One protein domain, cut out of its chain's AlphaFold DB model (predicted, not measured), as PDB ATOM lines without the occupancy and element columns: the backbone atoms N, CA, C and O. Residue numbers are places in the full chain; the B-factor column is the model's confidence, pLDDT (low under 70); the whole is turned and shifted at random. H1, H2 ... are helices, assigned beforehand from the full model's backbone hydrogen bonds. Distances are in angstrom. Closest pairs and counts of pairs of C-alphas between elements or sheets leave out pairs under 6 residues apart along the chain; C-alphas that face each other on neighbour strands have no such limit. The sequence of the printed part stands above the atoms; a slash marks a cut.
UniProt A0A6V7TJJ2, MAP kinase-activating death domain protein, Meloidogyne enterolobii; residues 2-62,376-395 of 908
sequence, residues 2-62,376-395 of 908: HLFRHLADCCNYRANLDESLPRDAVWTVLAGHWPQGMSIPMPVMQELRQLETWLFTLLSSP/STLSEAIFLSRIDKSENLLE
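AT A GLANCE: This is residues 2 to 62 and 376 to 395 of the 908 residues of the protein "MAP kinase-activating death domain protein" of Meloidogyne enterolobii (UniProt A0A6V7TJJ2). Helix H1 is in the middle, with H2 and the first part of H3 packed on it and residues 378 to 385 of H4 crossing it; residues 56 to 62 and 389 to 395 stick out as two arms. The printed part has 81 residues, all helix in class, with H1 to H4 in chain order; it is flat, 41 by 38 by 19 A, and only just compact, close to loose, with a radius of gyration of the C-alphas of 13.5 A.

HOW THE PARTS SIT: H1, residues 2 to 15, and H2, residues 25 to 30, form a helical hairpin, touching at a steep tilt of 41 degrees; their closest C-alphas, of Asn 12 and Val 26, are 5.2 A apart. H3, residues 42 to 59, touches H1 with residues 43 to 51 alone, opposite ways at a shallow tilt of 21 degrees; the closest C-alphas, of Ala 15 and Pro 43, are 5.2 A apart. H4, residues 378 to 395, is about perpendicular to H1, at 74 degrees; the closest C-alphas, of Cys 10 and Ile 382, are 5.2 A apart. Every O i to N i+4 pair is within hydrogen-bond range in H1, H2 and H3, and 13 of 14 in H4.

IN THESE COORDINATES: H1 begins at C-alpha 2 (15.766, 68.349, 69.562). H3 is 25.3 A long; H4, 26.3 A, ends at C-alpha 395 (5.561, 61.564, 95.640).

THE WHOLE: Residues 63 to 375 are not printed; C-alphas 62 and 376 are 20.2 A apart across the cut. The link from H2 to H3 is long, 11 residues. Residues 390 to 395 have pLDDT under 70.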
ATOM      1  N   HIS A   2      16.370  68.522  68.221       79.31
ATOM      2  CA  HIS A   2      15.766  68.349  69.562       79.31
ATOM      3  C   HIS A   2      14.525  67.442  69.623       79.31
ATOM      4  O   HIS A   2      14.473  66.578  70.491       79.31
ATOM      5  N   LEU A   3      13.588  67.549  68.671       86.19
ATOM      6  CA  LEU A   3      12.419  66.658  68.602       86.19
ATOM      7  C   LEU A   3      12.801  65.172  68.460       86.19
ATOM      8  O   LEU A   3      12.251  64.338  69.169       86.19
ATOM      9  N   PHE A   4      13.774  64.838  67.605       89.69
ATOM     10  CA  PHE A   4      14.254  63.457  67.461       89.69
ATOM     11  C   PHE A   4      14.935  62.956  68.741       89.69
ATOM     12  O   PHE A   4      14.693  61.825  69.147       89.69
ATOM     13  N   ARG A   5      15.730  63.807  69.411       90.38
ATOM     14  CA  ARG A   5      16.318  63.467  70.715       90.38
ATOM     15  C   ARG A   5      15.223  63.174  71.744       90.38
ATOM     16  O   ARG A   5      15.248  62.113  72.347       90.38
ATOM     17  N   HIS A   6      14.237  64.060  71.881       90.00
ATOM     18  CA  HIS A   6      13.127  63.880  72.818       90.00
ATOM     19  C   HIS A   6      12.305  62.613  72.522       90.00
ATOM     20  O   HIS A   6      11.959  61.884  73.446       90.00
ATOM     21  N   LEU A   7      12.040  62.317  71.244       91.00
ATOM     22  CA  LEU A   7      11.403  61.069  70.821       91.00
ATOM     23  C   LEU A   7      12.231  59.845  71.228       91.00
ATOM     24  O   LEU A   7      11.687  58.925  71.830       91.00
ATOM     25  N   ALA A   8      13.536  59.847  70.948       92.69
ATOM     26  CA  ALA A   8      14.434  58.757  71.312       92.69
ATOM     27  C   ALA A   8      14.567  58.581  72.836       92.69
ATOM     28  O   ALA A   8      14.541  57.444  73.301       92.69
ATOM     29  N   ASP A   9      14.611  59.667  73.615       92.69
ATOM     30  CA  ASP A   9      14.611  59.641  75.085       92.69
ATOM     31  C   ASP A   9      13.313  59.004  75.637       92.69
ATOM     32  O   ASP A   9      13.365  58.114  76.486       92.69
ATOM     33  N   CYS A  10      12.144  59.392  75.113       92.62
ATOM     34  CA  CYS A  10      10.841  58.837  75.507       92.62
ATOM     35  C   CYS A  10      10.667  57.364  75.092       92.62
ATOM     36  O   CYS A  10      10.149  56.552  75.858       92.62
ATOM     37  N   CYS A  11      11.134  56.999  73.897       93.56
ATOM     38  CA  CYS A  11      11.231  55.613  73.440       93.56
ATOM     39  C   CYS A  11      12.135  54.778  74.356       93.56
ATOM     40  O   CYS A  11      11.762  53.685  74.774       93.56
ATOM     41  N   ASN A  12      13.312  55.302  74.701       93.31
ATOM     42  CA  ASN A  12      14.277  54.645  75.575       93.31
ATOM     43  C   ASN A  12      13.709  54.411  76.985       93.31
ATOM     44  O   ASN A  12      13.864  53.317  77.524       93.31
ATOM     45  N   TYR A  13      12.978  55.392  77.529       91.56
ATOM     46  CA  TYR A  13      12.205  55.237  78.763       91.56
ATOM     47  C   TYR A  13      11.173  54.101  78.646       91.56
ATOM     48  O   TYR A  13      11.212  53.154  79.430       91.56
ATOM     49  N   ARG A  14      10.299  54.128  77.625       92.38
ATOM     50  CA  ARG A  14       9.248  53.106  77.471       92.38
ATOM     51  C   ARG A  14       9.802  51.694  77.252       92.38
ATOM     52  O   ARG A  14       9.223  50.734  77.756       92.38
ATOM     53  N   ALA A  15      10.920  51.550  76.540       91.56
ATOM     54  CA  ALA A  15      11.571  50.254  76.350       91.56
ATOM     55  C   ALA A  15      12.022  49.608  77.672       91.56
ATOM     56  O   ALA A  15      12.154  48.385  77.715       91.56
ATOM     57  N   ASN A  16      12.270  50.408  78.718       90.50
ATOM     58  CA  ASN A  16      12.887  49.979  79.972       90.50
ATOM     59  C   ASN A  16      11.995  50.175  81.215       90.50
ATOM     60  O   ASN A  16      12.512  50.301  82.321       90.50
ATOM     61  N   LEU A  17      10.665  50.175  81.054       86.19
ATOM     62  CA  LEU A  17       9.710  50.278  82.175       86.19
ATOM     63  C   LEU A  17       9.883  49.171  83.234       86.19
ATOM     64  O   LEU A  17       9.633  49.407  84.409       86.19
ATOM     65  N   ASP A  18      10.337  47.981  82.826       84.88
ATOM     66  CA  ASP A  18      10.615  46.850  83.725       84.88
ATOM     67  C   ASP A  18      12.028  46.911  84.367       84.88
ATOM     68  O   ASP A  18      12.473  45.921  84.948       84.88
ATOM     69  N   GLU A  19      12.786  48.000  84.162       84.19
ATOM     70  CA  GLU A  19      14.210  48.208  84.528       84.19
ATOM     71  C   GLU A  19      15.195  47.096  84.087       84.19
ATOM     72  O   GLU A  19      16.364  47.066  84.478       84.19
ATOM     73  N   SER A  20      14.745  46.167  83.242       85.38
ATOM     74  CA  SER A  20      15.473  44.944  82.879       85.38
ATOM     75  C   SER A  20      16.542  45.127  81.793       85.38
ATOM     76  O   SER A  20      17.262  44.176  81.468       85.38
ATOM     77  N   LEU A  21      16.659  46.328  81.219       86.81
ATOM     78  CA  LEU A  21      17.567  46.663  80.122       86.81
ATOM     79  C   LEU A  21      18.611  47.716  80.546       86.81
ATOM     80  O   LEU A  21      18.399  48.465  81.503       86.81
ATOM     81  N   PRO A  22      19.737  47.842  79.814       84.19
ATOM     82  CA  PRO A  22      20.661  48.961  79.995       84.19
ATOM     83  C   PRO A  22      19.934  50.308  79.887       84.19
ATOM     84  O   PRO A  22      19.134  50.498  78.971       84.19
ATOM     85  N   ARG A  23      20.249  51.250  80.792       80.19
ATOM     86  CA  ARG A  23      19.566  52.555  80.920       80.19
ATOM     87  C   ARG A  23      19.413  53.298  79.588       80.19
ATOM     88  O   ARG A  23      18.370  53.897  79.374       80.19
ATOM     89  N   ASP A  24      20.392  53.193  78.692       87.62
ATOM     90  CA  ASP A  24      20.436  53.874  77.390       87.62
ATOM     91  C   ASP A  24      20.398  52.894  76.200       87.62
ATOM     92  O   ASP A  24      21.083  53.085  75.193       87.62
ATOM     93  N   ALA A  25      19.650  51.790  76.310       90.31
ATOM     94  CA  ALA A  25      19.641  50.716  75.311       90.31
ATOM     95  C   ALA A  25      19.270  51.174  73.884       90.31
ATOM     96  O   ALA A  25      19.901  50.722  72.928       90.31
ATOM     97  N   VAL A  26      18.298  52.083  73.717       92.69
ATOM     98  CA  VAL A  26      17.910  52.604  72.389       92.69
ATOM     99  C   VAL A  26      19.026  53.481  71.817       92.69
ATOM    100  O   VAL A  26      19.448  53.273  70.678       92.69
ATOM    101  N   TRP A  27      19.579  54.395  72.622       92.62
ATOM    102  CA  TRP A  27      20.716  55.237  72.229       92.62
ATOM    103  C   TRP A  27      21.969  54.423  71.894       92.62
ATOM    104  O   TRP A  27      22.659  54.731  70.925       92.62
ATOM    105  N   THR A  28      22.229  53.345  72.636       91.44
ATOM    106  CA  THR A  28      23.364  52.438  72.413       91.44
ATOM    107  C   THR A  28      23.292  51.784  71.029       91.44
ATOM    108  O   THR A  28      24.318  51.660  70.357       91.44
ATOM    109  N   VAL A  29      22.094  51.408  70.561       92.19
ATOM    110  CA  VAL A  29      21.908  50.900  69.191       92.19
ATOM    111  C   VAL A  29      21.990  52.027  68.158       92.19
ATOM    112  O   VAL A  29      22.728  51.879  67.186       92.19
ATOM    113  N   LEU A  30      21.300  53.158  68.366       90.38
ATOM    114  CA  LEU A  30      21.315  54.302  67.435       90.38
ATOM    115  C   LEU A  30      22.731  54.849  67.189       90.38
ATOM    116  O   LEU A  30      23.061  55.231  66.071       90.38
ATOM    117  N   ALA A  31      23.577  54.855  68.220       89.94
ATOM    118  CA  ALA A  31      24.967  55.288  68.136       89.94
ATOM    119  C   ALA A  31      25.929  54.196  67.622       89.94
ATOM    120  O   ALA A  31      27.131  54.435  67.577       89.94
ATOM    121  N   GLY A  32      25.447  52.993  67.281       88.88
ATOM    122  CA  GLY A  32      26.273  51.890  66.769       88.88
ATOM    123  C   GLY A  32      27.146  51.173  67.810       88.88
ATOM    124  O   GLY A  32      28.024  50.402  67.433       88.88
ATOM    125  N   HIS A  33      26.909  51.393  69.106       89.56
ATOM    126  CA  HIS A  33      27.713  50.858  70.216       89.56
ATOM    127  C   HIS A  33      27.174  49.535  70.799       89.56
ATOM    128  O   HIS A  33      27.685  49.045  71.807       89.56
ATOM    129  N   TRP A  34      26.143  48.939  70.191       89.12
ATOM    130  CA  TRP A  34      25.550  47.692  70.682       89.12
ATOM    131  C   TRP A  34      26.532  46.500  70.590       89.12
ATOM    132  O   TRP A  34      27.152  46.317  69.539       89.12
ATOM    133  N   PRO A  35      26.675  45.657  71.638       86.31
ATOM    134  CA  PRO A  35      27.660  44.575  71.660       86.31
ATOM    135  C   PRO A  35      27.553  43.608  70.473       86.31
ATOM    136  O   PRO A  35      26.530  42.951  70.254       86.31
ATOM    137  N   GLN A  36      28.643  43.482  69.714       79.50
ATOM    138  CA  GLN A  36      28.680  42.658  68.508       79.50
ATOM    139  C   GLN A  36      28.462  41.173  68.846       79.50
ATOM    140  O   GLN A  36      29.175  40.594  69.662       79.50
ATOM    141  N   GLY A  37      27.467  40.555  68.204       78.19
ATOM    142  CA  GLY A  37      27.052  39.172  68.469       78.19
ATOM    143  C   GLY A  37      25.938  39.016  69.514       78.19
ATOM    144  O   GLY A  37      25.407  37.916  69.650       78.19
ATOM    145  N   MET A  38      25.529  40.086  70.206       85.81
ATOM    146  CA  MET A  38      24.363  40.075  71.095       85.81
ATOM    147  C   MET A  38      23.100  40.515  70.341       85.81
ATOM    148  O   MET A  38      23.070  41.584  69.736       85.81
ATOM    149  N   SER A  39      22.028  39.724  70.404       89.38
ATOM    150  CA  SER A  39      20.729  40.101  69.830       89.38
ATOM    151  C   SER A  39      20.126  41.310  70.551       89.38
ATOM    152  O   SER A  39      20.032  41.303  71.779       89.38
ATOM    153  N   ILE A  40      19.663  42.308  69.795       91.56
ATOM    154  CA  ILE A  40      18.923  43.460  70.331       91.56
ATOM    155  C   ILE A  40      17.600  42.963  70.961       91.56
ATOM    156  O   ILE A  40      16.874  42.214  70.300       91.56
ATOM    157  N   PRO A  41      17.258  43.351  72.207       92.12
ATOM    158  CA  PRO A  41      16.009  42.958  72.856       92.12
ATOM    159  C   PRO A  41      14.776  43.436  72.086       92.12
ATOM    160  O   PRO A  41      14.762  44.535  71.530       92.12
ATOM    161  N   MET A  42      13.706  42.636  72.095       91.75
ATOM    162  CA  MET A  42      12.493  42.938  71.325       91.75
ATOM    163  C   MET A  42      11.856  44.309  71.651       91.75
ATOM    164  O   MET A  42      11.467  44.971  70.689       91.75
ATOM    165  N   PRO A  43      11.786  44.790  72.915       91.56
ATOM    166  CA  PRO A  43      11.275  46.135  73.212       91.56
ATOM    167  C   PRO A  43      12.106  47.238  72.539       91.56
ATOM    168  O   PRO A  43      11.563  48.063  71.811       91.56
ATOM    169  N   VAL A  44      13.437  47.178  72.670       92.75
ATOM    170  CA  VAL A  44      14.374  48.119  72.025       92.75
ATOM    171  C   VAL A  44      14.177  48.117  70.507       92.75
ATOM    172  O   VAL A  44      14.101  49.175  69.890       92.75
ATOM    173  N   MET A  45      14.031  46.936  69.899       92.50
ATOM    174  CA  MET A  45      13.788  46.807  68.458       92.50
ATOM    175  C   MET A  45      12.439  47.414  68.027       92.50
ATOM    176  O   MET A  45      12.344  48.021  66.960       92.50
ATOM    177  N   GLN A  46      11.386  47.266  68.837       92.38
ATOM    178  CA  GLN A  46      10.081  47.869  68.552       92.38
ATOM    179  C   GLN A  46      10.169  49.399  68.533       92.38
ATOM    180  O   GLN A  46       9.679  50.006  67.581       92.38
ATOM    181  N   GLU A  47      10.850  50.006  69.507       93.81
ATOM    182  CA  GLU A  47      11.067  51.457  69.547       93.81
ATOM    183  C   GLU A  47      11.938  51.959  68.392       93.81
ATOM    184  O   GLU A  47      11.577  52.925  67.719       93.81
ATOM    185  N   LEU A  48      13.048  51.272  68.099       93.50
ATOM    186  CA  LEU A  48      13.918  51.608  66.968       93.50
ATOM    187  C   LEU A  48      13.138  51.632  65.651       93.50
ATOM    188  O   LEU A  48      13.292  52.572  64.878       93.50
ATOM    189  N   ARG A  49      12.234  50.668  65.428       92.12
ATOM    190  CA  ARG A  49      11.360  50.650  64.246       92.12
ATOM    191  C   ARG A  49      10.392  51.839  64.206       92.12
ATOM    192  O   ARG A  49      10.109  52.335  63.116       92.12
ATOM    193  N   GLN A  50       9.873  52.303  65.346       91.81
ATOM    194  CA  GLN A  50       9.020  53.501  65.386       91.81
ATOM    195  C   GLN A  50       9.820  54.754  64.999       91.81
ATOM    196  O   GLN A  50       9.388  55.510  64.128       91.81
ATOM    197  N   LEU A  51      11.009  54.929  65.587       92.50
ATOM    198  CA  LEU A  51      11.915  56.049  65.305       92.50
ATOM    199  C   LEU A  51      12.408  56.042  63.847       92.50
ATOM    200  O   LEU A  51      12.400  57.083  63.193       92.50
ATOM    201  N   GLU A  52      12.778  54.872  63.324       91.56
ATOM    202  CA  GLU A  52      13.176  54.661  61.929       91.56
ATOM    203  C   GLU A  52      12.027  54.979  60.963       91.56
ATOM    204  O   GLU A  52      12.233  55.709  59.996       91.56
ATOM    205  N   THR A  53      10.802  54.512  61.236       91.25
ATOM    206  CA  THR A  53       9.645  54.777  60.359       91.25
ATOM    207  C   THR A  53       9.267  56.261  60.360       91.25
ATOM    208  O   THR A  53       8.959  56.816  59.305       91.25
ATOM    209  N   TRP A  54       9.314  56.926  61.519       91.69
ATOM    210  CA  TRP A  54       9.097  58.375  61.632       91.69
ATOM    211  C   TRP A  54      10.166  59.163  60.869       91.69
ATOM    212  O   TRP A  54       9.832  60.020  60.055       91.69
ATOM    213  N   LEU A  55      11.447  58.819  61.047       92.06
ATOM    214  CA  LEU A  55      12.553  59.463  60.339       92.06
ATOM    215  C   LEU A  55      12.471  59.233  58.821       92.06
ATOM    216  O   LEU A  55      12.637  60.176  58.051       92.06
ATOM    217  N   PHE A  56      12.164  58.012  58.379       91.56
ATOM    218  CA  PHE A  56      11.980  57.680  56.965       91.56
ATOM    219  C   PHE A  56      10.810  58.449  56.342       91.56
ATOM    220  O   PHE A  56      10.921  58.941  55.219       91.56
ATOM    221  N   THR A  57       9.702  58.596  57.072       92.12
ATOM    222  CA  THR A  57       8.521  59.319  56.586       92.12
ATOM    223  C   THR A  57       8.792  60.825  56.553       92.12
ATOM    224  O   THR A  57       8.500  61.467  55.551       92.12
ATOM    225  N   LEU A  58       9.465  61.383  57.566       92.06
ATOM    226  CA  LEU A  58       9.952  62.767  57.577       92.06
ATOM    227  C   LEU A  58      10.884  63.067  56.387       92.06
ATOM    228  O   LEU A  58      10.699  64.068  55.697       92.06
ATOM    229  N   LEU A  59      11.841  62.178  56.102       92.12
ATOM    230  CA  LEU A  59      12.739  62.266  54.940       92.12
ATOM    231  C   LEU A  59      12.029  62.015  53.595       92.12
ATOM    232  O   LEU A  59      12.580  62.343  52.548       92.12
ATOM    233  N   SER A  60      10.808  61.471  53.619       93.19
ATOM    234  CA  SER A  60       9.936  61.297  52.449       93.19
ATOM    235  C   SER A  60       8.970  62.474  52.233       93.19
ATOM    236  O   SER A  60       8.109  62.398  51.354       93.19
ATOM    237  N   SER A  61       9.073  63.549  53.025       93.50
ATOM    238  CA  SER A  61       8.225  64.736  52.867       93.50
ATOM    239  C   SER A  61       8.479  65.446  51.523       93.50
ATOM    240  O   SER A  61       9.629  65.584  51.096       93.50
ATOM    241  N   PRO A  62       7.426  65.883  50.804       93.88
ATOM    242  CA  PRO A  62       7.580  66.485  49.487       93.88
ATOM    243  C   PRO A  62       8.072  67.930  49.597       93.88
ATOM    244  O   PRO A  62       7.477  68.753  50.294       93.88
ATOM    245  N   SER A 376       1.379  54.767  64.711       85.19
ATOM    246  CA  SER A 376       2.558  55.148  65.495       85.19
ATOM    247  C   SER A 376       2.260  55.064  66.988       85.19
ATOM    248  O   SER A 376       1.223  55.539  67.450       85.19
ATOM    249  N   THR A 377       3.192  54.499  67.749       88.38
ATOM    250  CA  THR A 377       3.120  54.456  69.214       88.38
ATOM    251  C   THR A 377       3.990  55.539  69.862       88.38
ATOM    252  O   THR A 377       4.146  55.543  71.080       88.38
ATOM    253  N   LEU A 378       4.569  56.466  69.090       88.00
ATOM    254  CA  LEU A 378       5.482  57.496  69.611       88.00
ATOM    255  C   LEU A 378       4.803  58.494  70.565       88.00
ATOM    256  O   LEU A 378       5.418  58.908  71.545       88.00
ATOM    257  N   SER A 379       3.532  58.841  70.336       86.06
ATOM    258  CA  SER A 379       2.756  59.690  71.253       86.06
ATOM    259  C   SER A 379       2.602  59.044  72.632       86.06
ATOM    260  O   SER A 379       2.843  59.696  73.642       86.06
ATOM    261  N   GLU A 380       2.310  57.742  72.673       87.69
ATOM    262  CA  GLU A 380       2.220  56.948  73.905       87.69
ATOM    263  C   GLU A 380       3.565  56.898  74.659       87.69
ATOM    264  O   GLU A 380       3.590  56.961  75.885       87.69
ATOM    265  N   ALA A 381       4.703  56.850  73.951       87.94
ATOM    266  CA  ALA A 381       6.025  56.911  74.584       87.94
ATOM    267  C   ALA A 381       6.258  58.257  75.294       87.94
ATOM    268  O   ALA A 381       6.735  58.295  76.428       87.94
ATOM    269  N   ILE A 382       5.886  59.366  74.644       87.75
ATOM    270  CA  ILE A 382       5.973  60.704  75.244       87.75
ATOM    271  C   ILE A 382       4.968  60.848  76.399       87.75
ATOM    272  O   ILE A 382       5.304  61.430  77.427       87.75
ATOM    273  N   PHE A 383       3.750  60.316  76.259       88.19
ATOM    274  CA  PHE A 383       2.706  60.370  77.284       88.19
ATOM    275  C   PHE A 383       3.131  59.659  78.576       88.19
ATOM    276  O   PHE A 383       3.085  60.266  79.644       88.19
ATOM    277  N   LEU A 384       3.656  58.434  78.476       86.31
ATOM    278  CA  LEU A 384       4.181  57.691  79.626       86.31
ATOM    279  C   LEU A 384       5.363  58.421  80.289       86.31
ATOM    280  O   LEU A 384       5.394  58.551  81.509       86.31
ATOM    281  N   SER A 385       6.276  58.999  79.497       83.81
ATOM    282  CA  SER A 385       7.386  59.815  80.021       83.81
ATOM    283  C   SER A 385       6.934  61.146  80.656       83.81
ATOM    284  O   SER A 385       7.660  61.721  81.469       83.81
ATOM    285  N   ARG A 386       5.736  61.656  80.330       82.94
ATOM    286  CA  ARG A 386       5.117  62.801  81.026       82.94
ATOM    287  C   ARG A 386       4.465  62.386  82.348       82.94
ATOM    288  O   ARG A 386       4.632  63.113  83.326       82.94
ATOM    289  N   ILE A 387       3.759  61.250  82.388       79.88
ATOM    290  CA  ILE A 387       3.115  60.741  83.613       79.88
ATOM    291  C   ILE A 387       4.165  60.502  84.695       79.88
ATOM    292  O   ILE A 387       4.068  61.109  85.757       79.88
ATOM    293  N   ASP A 388       5.208  59.727  84.397       71.19
ATOM    294  CA  ASP A 388       6.293  59.415  85.334       71.19
ATOM    295  C   ASP A 388       6.928  60.670  85.947       71.19
ATOM    296  O   ASP A 388       7.043  60.787  87.168       71.19
ATOM    297  N   LYS A 389       7.248  61.673  85.120       70.06
ATOM    298  CA  LYS A 389       7.756  62.966  85.599       70.06
ATOM    299  C   LYS A 389       6.770  63.684  86.523       70.06
ATOM    300  O   LYS A 389       7.208  64.368  87.443       70.06
ATOM    301  N   SER A 390       5.463  63.555  86.291       64.44
ATOM    302  CA  SER A 390       4.435  64.169  87.138       64.44
ATOM    303  C   SER A 390       4.218  63.415  88.456       64.44
ATOM    304  O   SER A 390       4.097  64.052  89.500       64.44
ATOM    305  N   GLU A 391       4.263  62.082  88.450       60.12
ATOM    306  CA  GLU A 391       4.098  61.257  89.652       60.12
ATOM    307  C   GLU A 391       5.333  61.355  90.562       60.12
ATOM    308  O   GLU A 391       5.189  61.636  91.752       60.12
ATOM    309  N   ASN A 392       6.549  61.328  90.000       57.72
ATOM    310  CA  ASN A 392       7.792  61.615  90.731       57.72
ATOM    311  C   ASN A 392       7.828  63.032  91.349       57.72
ATOM    312  O   ASN A 392       8.500  63.253  92.361       57.72
ATOM    313  N   LEU A 393       7.113  64.009  90.776       50.00
ATOM    314  CA  LEU A 393       6.949  65.342  91.376       50.00
ATOM    315  C   LEU A 393       5.892  65.365  92.493       50.00
ATOM    316  O   LEU A 393       5.963  66.225  93.370       50.00
ATOM    317  N   LEU A 394       4.932  64.438  92.507       48.50
ATOM    318  CA  LEU A 394       3.896  64.342  93.538       48.50
ATOM    319  C   LEU A 394       4.343  63.501  94.741       48.50
ATOM    320  O   LEU A 394       4.111  63.913  95.878       48.50
ATOM    321  N   GLU A 395       5.029  62.376  94.534       45.22
ATOM    322  CA  GLU A 395       5.561  61.564  95.640       45.22
ATOM    323  C   GLU A 395       6.619  62.330  96.441       45.22
ATOM    324  O   GLU A 395       6.562  62.367  97.670       45.22
TER     325      GLU A 395